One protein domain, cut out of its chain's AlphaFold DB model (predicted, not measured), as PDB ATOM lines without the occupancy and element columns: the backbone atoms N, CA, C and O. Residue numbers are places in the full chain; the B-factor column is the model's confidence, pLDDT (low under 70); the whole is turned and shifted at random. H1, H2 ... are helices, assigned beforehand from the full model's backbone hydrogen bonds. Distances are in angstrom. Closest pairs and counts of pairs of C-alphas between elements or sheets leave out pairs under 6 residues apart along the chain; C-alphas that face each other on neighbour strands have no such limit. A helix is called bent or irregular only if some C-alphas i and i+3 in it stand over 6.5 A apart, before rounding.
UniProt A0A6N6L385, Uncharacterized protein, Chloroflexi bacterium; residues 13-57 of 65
ATOM      1  N   ASP A  13      38.101  -2.847  76.489       82.50
ATOM      2  CA  ASP A  13      38.618  -2.059  77.615       82.50
ATOM      3  C   ASP A  13      38.117  -0.608  77.611       82.50
ATOM      4  O   ASP A  13      37.848  -0.031  78.665       82.50
ATOM      5  N   GLN A  14      37.976   0.000  76.432       82.56
ATOM      6  CA  GLN A  14      37.503   1.377  76.295       82.56
ATOM      7  C   GLN A  14      36.002   1.471  76.575       82.56
ATOM      8  O   GLN A  14      35.574   2.354  77.316       82.56
ATOM      9  N   VAL A  15      35.220   0.518  76.061       82.94
ATOM     10  CA  VAL A  15      33.783   0.412  76.359       82.94
ATOM     11  C   VAL A  15      33.557   0.207  77.857       82.94
ATOM     12  O   VAL A  15      32.721   0.886  78.444       82.94
ATOM     13  N   SER A  16      34.350  -0.656  78.498       83.62
ATOM     14  CA  SER A  16      34.226  -0.941  79.935       83.62
ATOM     15  C   SER A  16      34.471   0.299  80.803       83.62
ATOM     16  O   SER A  16      33.788   0.498  81.806       83.62
ATOM     17  N   LYS A  17      35.411   1.170  80.410       85.88
ATOM     18  CA  LYS A  17      35.664   2.445  81.103       85.88
ATOM     19  C   LYS A  17      34.493   3.415  80.978       85.88
ATOM     20  O   LYS A  17      34.130   4.046  81.967       85.88
ATOM     21  N   ILE A  18      33.904   3.519  79.786       84.88
ATOM     22  CA  ILE A  18      32.735   4.376  79.555       84.88
ATOM     23  C   ILE A  18      31.555   3.861  80.376       84.88
ATOM     24  O   ILE A  18      30.975   4.624  81.135       84.88
ATOM     25  N   GLN A  19      31.277   2.557  80.325       84.38
ATOM     26  CA  GLN A  19      30.183   1.941  81.080       84.38
ATOM     27  C   GLN A  19      30.332   2.105  82.595       84.38
ATOM     28  O   GLN A  19      29.344   2.316  83.295       84.38
ATOM     29  N   ALA A  20      31.551   2.006  83.134       88.81
ATOM     30  CA  ALA A  20      31.784   2.249  84.555       88.81
ATOM     31  C   ALA A  20      31.383   3.682  84.946       88.81
ATOM     32  O   ALA A  20      30.688   3.878  85.941       88.81
ATOM     33  N   LEU A  21      31.753   4.662  84.119       86.88
ATOM     34  CA  LEU A  21      31.430   6.068  84.343       86.88
ATOM     35  C   LEU A  21      29.939   6.376  84.114       86.88
ATOM     36  O   LEU A  21      29.350   7.150  84.860       86.88
ATOM     37  N   GLU A  22      29.310   5.748  83.120       88.50
ATOM     38  CA  GLU A  22      27.861   5.826  82.888       88.50
ATOM     39  C   GLU A  22      27.075   5.364  84.117       88.50
ATOM     40  O   GLU A  22      26.142   6.038  84.552       88.50
ATOM     41  N   ASN A  23      27.489   4.242  84.717       87.06
ATOM     42  CA  ASN A  23      26.865   3.705  85.925       87.06
ATOM     43  C   ASN A  23      27.092   4.596  87.151       87.06
ATOM     44  O   ASN A  23      26.189   4.735  87.972       87.06
ATOM     45  N   GLU A  24      28.275   5.199  87.281       90.75
ATOM     46  CA  GLU A  24      28.580   6.126  88.376       90.75
ATOM     47  C   GLU A  24      27.729   7.403  88.294       90.75
ATOM     48  O   GLU A  24      27.230   7.887  89.309       90.75
ATOM     49  N   LEU A  25      27.534   7.930  87.083       87.00
ATOM     50  CA  LEU A  25      26.822   9.184  86.849       87.00
ATOM     51  C   LEU A  25      25.311   9.008  86.624       87.00
ATOM     52  O   LEU A  25      24.575   9.994  86.648       87.00
ATOM     53  N   GLY A  26      24.843   7.780  86.381       84.31
ATOM     54  CA  GLY A  26      23.455   7.495  86.008       84.31
ATOM     55  C   GLY A  26      23.066   8.083  84.646       84.31
ATOM     56  O   GLY A  26      21.912   8.461  84.447       84.31
ATOM     57  N   MET A  27      24.027   8.206  83.726       84.06
ATOM     58  CA  MET A  27      23.856   8.830  82.408       84.06
ATOM     59  C   MET A  27      24.360   7.906  81.298       84.06
ATOM     60  O   MET A  27      25.217   7.066  81.539       84.06
ATOM     61  N   HIS A  28      23.863   8.097  80.076       78.12
ATOM     62  CA  HIS A  28      24.353   7.402  78.883       78.12
ATOM     63  C   HIS A  28      25.239   8.327  78.048       78.12
ATOM     64  O   HIS A  28      24.924   9.505  77.874       78.12
ATOM     65  N   MET A  29      26.338   7.795  77.521       75.00
ATOM     66  CA  MET A  29      27.339   8.523  76.754       75.00
ATOM     67  C   MET A  29      27.439   7.969  75.338       75.00
ATOM     68  O   MET A  29      27.406   6.765  75.096       75.00
ATOM     69  N   LEU A  30      27.609   8.876  74.379       74.69
ATOM     70  CA  LEU A  30      27.847   8.532  72.983       74.69
ATOM     71  C   LEU A  30      29.288   8.885  72.622       74.69
ATOM     72  O   LEU A  30      29.703  10.035  72.746       74.69
ATOM     73  N   ALA A  31      30.046   7.883  72.175       71.00
ATOM     74  CA  ALA A  31      31.420   8.056  71.727       71.00
ATOM     75  C   ALA A  31      31.475   8.248  70.204       71.00
ATOM     76  O   ALA A  31      31.159   7.338  69.428       71.00
ATOM     77  N   PHE A  32      31.913   9.431  69.779       68.75
ATOM     78  CA  PHE A  32      32.157   9.763  68.375       68.75
ATOM     79  C   PHE A  32      33.657   9.720  68.071       68.75
ATOM     80  O   PHE A  32      34.475  10.011  68.940       68.75
ATOM     81  N   GLY A  33      34.023   9.290  66.858       63.22
ATOM     82  CA  GLY A  33      35.428   9.240  66.437       63.22
ATOM     83  C   GLY A  33      36.038  10.639  66.286       63.22
ATOM     84  O   GLY A  33      35.312  11.593  66.017       63.22
ATOM     85  N   ASP A  34      37.367  10.726  66.404       59.97
ATOM     86  CA  ASP A  34      38.209  11.933  66.585       59.97
ATOM     87  C   ASP A  34      38.022  13.136  65.637       59.97
ATOM     88  O   ASP A  34      38.663  14.165  65.827       59.97
ATOM     89  N   ASN A  35      37.161  13.065  64.624       57.28
ATOM     90  CA  ASN A  35      37.079  14.101  63.591       57.28
ATOM     91  C   ASN A  35      35.907  15.079  63.723       57.28
ATOM     92  O   ASN A  35      35.740  15.917  62.842       57.28
ATOM     93  N   HIS A  36      35.114  15.006  64.793       59.41
ATOM     94  CA  HIS A  36      33.968  15.895  64.975       59.41
ATOM     95  C   HIS A  36      33.987  16.532  66.365       59.41
ATOM     96  O   HIS A  36      33.725  15.874  67.372       59.41
ATOM     97  N   ALA A  37      34.303  17.826  66.422       62.31
ATOM     98  CA  ALA A  37      34.150  18.607  67.644       62.31
ATOM     99  C   ALA A  37      32.655  18.816  67.921       62.31
ATOM    100  O   ALA A  37      31.882  19.061  66.993       62.31
ATOM    101  N   ILE A  38      32.229  18.745  69.184       67.56
ATOM    102  CA  ILE A  38      30.870  19.163  69.555       67.56
ATOM    103  C   ILE A  38      30.682  20.613  69.108       67.56
ATOM    104  O   ILE A  38      31.544  21.457  69.359       67.56
ATOM    105  N   ALA A  39      29.577  20.894  68.414       72.25
ATOM    106  CA  ALA A  39      29.351  22.220  67.874       72.25
ATOM    107  C   ALA A  39      29.194  23.217  69.019       72.25
ATOM    108  O   ALA A  39      28.354  23.030  69.899       72.25
ATOM    109  N   ASN A  40      29.975  24.297  68.993       75.31
ATOM    110  CA  ASN A  40      29.751  25.409  69.903       75.31
ATOM    111  C   ASN A  40      28.528  26.198  69.417       75.31
ATOM    112  O   ASN A  40      28.634  27.019  68.504       75.31
ATOM    113  N   LEU A  41      27.361  25.876  69.969       78.00
ATOM    114  CA  LEU A  41      26.085  26.465  69.580       78.00
ATOM    115  C   LEU A  41      25.826  27.758  70.349       78.00
ATOM    116  O   LEU A  41      26.009  27.824  71.564       78.00
ATOM    117  N   SER A  42      25.335  28.769  69.637       86.25
ATOM    118  CA  SER A  42      24.756  29.964  70.263       86.25
ATOM    119  C   SER A  42      23.403  29.625  70.901       86.25
ATOM    120  O   SER A  42      22.751  28.666  70.484       86.25
ATOM    121  N   GLU A  43      22.930  30.434  71.853       85.38
ATOM    122  CA  GLU A  43      21.629  30.222  72.515       85.38
ATOM    123  C   GLU A  43      20.462  30.142  71.516       85.38
ATOM    124  O   GLU A  43      19.617  29.253  71.620       85.38
ATOM    125  N   ASP A  44      20.451  31.001  70.493       88.75
ATOM    126  CA  ASP A  44      19.445  30.957  69.424       88.75
ATOM    127  C   ASP A  44      19.479  29.637  68.642       88.75
ATOM    128  O   ASP A  44      18.438  29.033  68.382       88.75
ATOM    129  N   GLN A  45      20.675  29.145  68.308       85.62
ATOM    130  CA  GLN A  45      20.841  27.887  67.573       85.62
ATOM    131  C   GLN A  45      20.397  26.697  68.428       85.62
ATOM    132  O   GLN A  45      19.708  25.804  67.936       85.62
ATOM    133  N   LEU A  46      20.738  26.710  69.718       85.75
ATOM    134  CA  LEU A  46      20.305  25.697  70.672       85.75
ATOM    135  C   LEU A  46      18.773  25.669  70.796       85.75
ATOM    136  O   LEU A  46      18.182  24.593  70.758       85.75
ATOM    137  N   ASN A  47      18.119  26.832  70.864       88.44
ATOM    138  CA  ASN A  47      16.655  26.926  70.911       88.44
ATOM    139  C   ASN A  47      15.987  26.375  69.642       88.44
ATOM    140  O   ASN A  47      14.958  25.696  69.727       88.44
ATOM    141  N   GLN A  48      16.567  26.633  68.466       89.38
ATOM    142  CA  GLN A  48      16.076  26.063  67.209       89.38
ATOM    143  C   GLN A  48      16.182  24.534  67.205       89.38
ATOM    144  O   GLN A  48      15.223  23.855  66.841       89.38
ATOM    145  N   ILE A  49      17.314  23.993  67.662       87.81
ATOM    146  CA  ILE A  49      17.535  22.545  67.747       87.81
ATOM    147  C   ILE A  49      16.557  21.912  68.735       87.81
ATOM    148  O   ILE A  49      15.889  20.952  68.376       87.81
ATOM    149  N   GLN A  50      16.386  22.484  69.929       88.25
ATOM    150  CA  GLN A  50      15.439  21.966  70.924       88.25
ATOM    151  C   GLN A  50      13.984  22.008  70.449       88.25
ATOM    152  O   GLN A  50      13.174  21.159  70.827       88.25
ATOM    153  N   THR A  51      13.620  23.008  69.645       92.44
ATOM    154  CA  THR A  51      12.289  23.063  69.027       92.44
ATOM    155  C   THR A  51      12.119  21.899  68.060       92.44
ATOM    156  O   THR A  51      11.151  21.149  68.172       92.44
ATOM    157  N   LEU A  52      13.116  21.673  67.205       90.62
ATOM    158  CA  LEU A  52      13.119  20.571  66.252       90.62
ATOM    159  C   LEU A  52      13.124  19.193  66.940       90.62
ATOM    160  O   LEU A  52      12.412  18.288  66.511       90.62
ATOM    161  N   GLU A  53      13.874  19.032  68.033       90.62
ATOM    162  CA  GLU A  53      13.866  17.825  68.873       90.62
ATOM    163  C   GLU A  53      12.459  17.502  69.385       90.62
ATOM    164  O   GLU A  53      12.015  16.354  69.313       90.62
ATOM    165  N   LYS A  54      11.724  18.520  69.852       90.88
ATOM    166  CA  LYS A  54      10.341  18.368  70.325       90.88
ATOM    167  C   LYS A  54       9.376  18.022  69.196       90.88
ATOM    168  O   LYS A  54       8.490  17.200  69.403       90.88
ATOM    169  N   GLU A  55       9.539  18.634  68.026       93.00
ATOM    170  CA  GLU A  55       8.692  18.367  66.857       93.00
ATOM    171  C   GLU A  55       8.876  16.943  66.318       93.00
ATOM    172  O   GLU A  55       7.909  16.304  65.907       93.00
ATOM    173  N   LEU A  56      10.109  16.434  66.343       88.44
ATOM    174  CA  LEU A  56      10.458  15.114  65.817       88.44
ATOM    175  C   LEU A  56      10.393  13.997  66.870       88.44
ATOM    176  O   LEU A  56      10.378  12.822  66.505       88.44
ATOM    177  N   GLY A  57      10.365  14.339  68.162       86.69
ATOM    178  CA  GLY A  57      10.386  13.372  69.261       86.69
ATOM    179  C   GLY A  57      11.721  12.631  69.393       86.69
ATOM    180  O   GLY A  57      11.735  11.459  69.763       86.69
TER     181      GLY A  57
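This is residues 13 to 57 of the 65 residues of an uncharacterized protein of Chloroflexi bacterium (UniProt A0A6N6L385). Two short helices, H2 and H1, stand well separated near the two ends of an open, looping strip of chain, with no packing between them. The long link leaves H1, folds back past it and then swings out in a wide U before it climbs to H2. The printed part has 45 residues with two named helices, H1 then H2 along the chain, and no named strand; the class is all helix. It is extended, with a radius of gyration of the C-alphas of 14.6 A and spans of 38 by 25 by 17 A, only just elongated.

Begin at H2, residues 43 to 56, the longest helix by residues. Look back along the chain to H1, residues 13 to 25: the two helices are apart, with no C-alpha of the one within 8 A of the other. Between them you will find a long link of 17 residues, 26 to 42. In both H1 and H2, each O i to N i+4 pair is within hydrogen-bond range.

Find C-alpha 43 at (21.629, 30.222, 72.515), where H2 begins; from there it runs 19.9 A to C-alpha 56 at (10.458, 15.114, 65.817). Then find C-alpha 13 at (38.618, -2.059, 77.615), where H1 begins; its last C-alpha, that of Leu 25, is 18.7 A away. Neither helix is bent.

The two C-alphas farthest apart, those of Asp 13 and Asp 44, are 39.0 A from each other. Look at residues 32 to 40, which stand free within the link. The printed part has no cut. The mean pLDDT of the printed part of this model is 81.5, and 7 printed residues, 32 to 38, are under 70, which is low confidence.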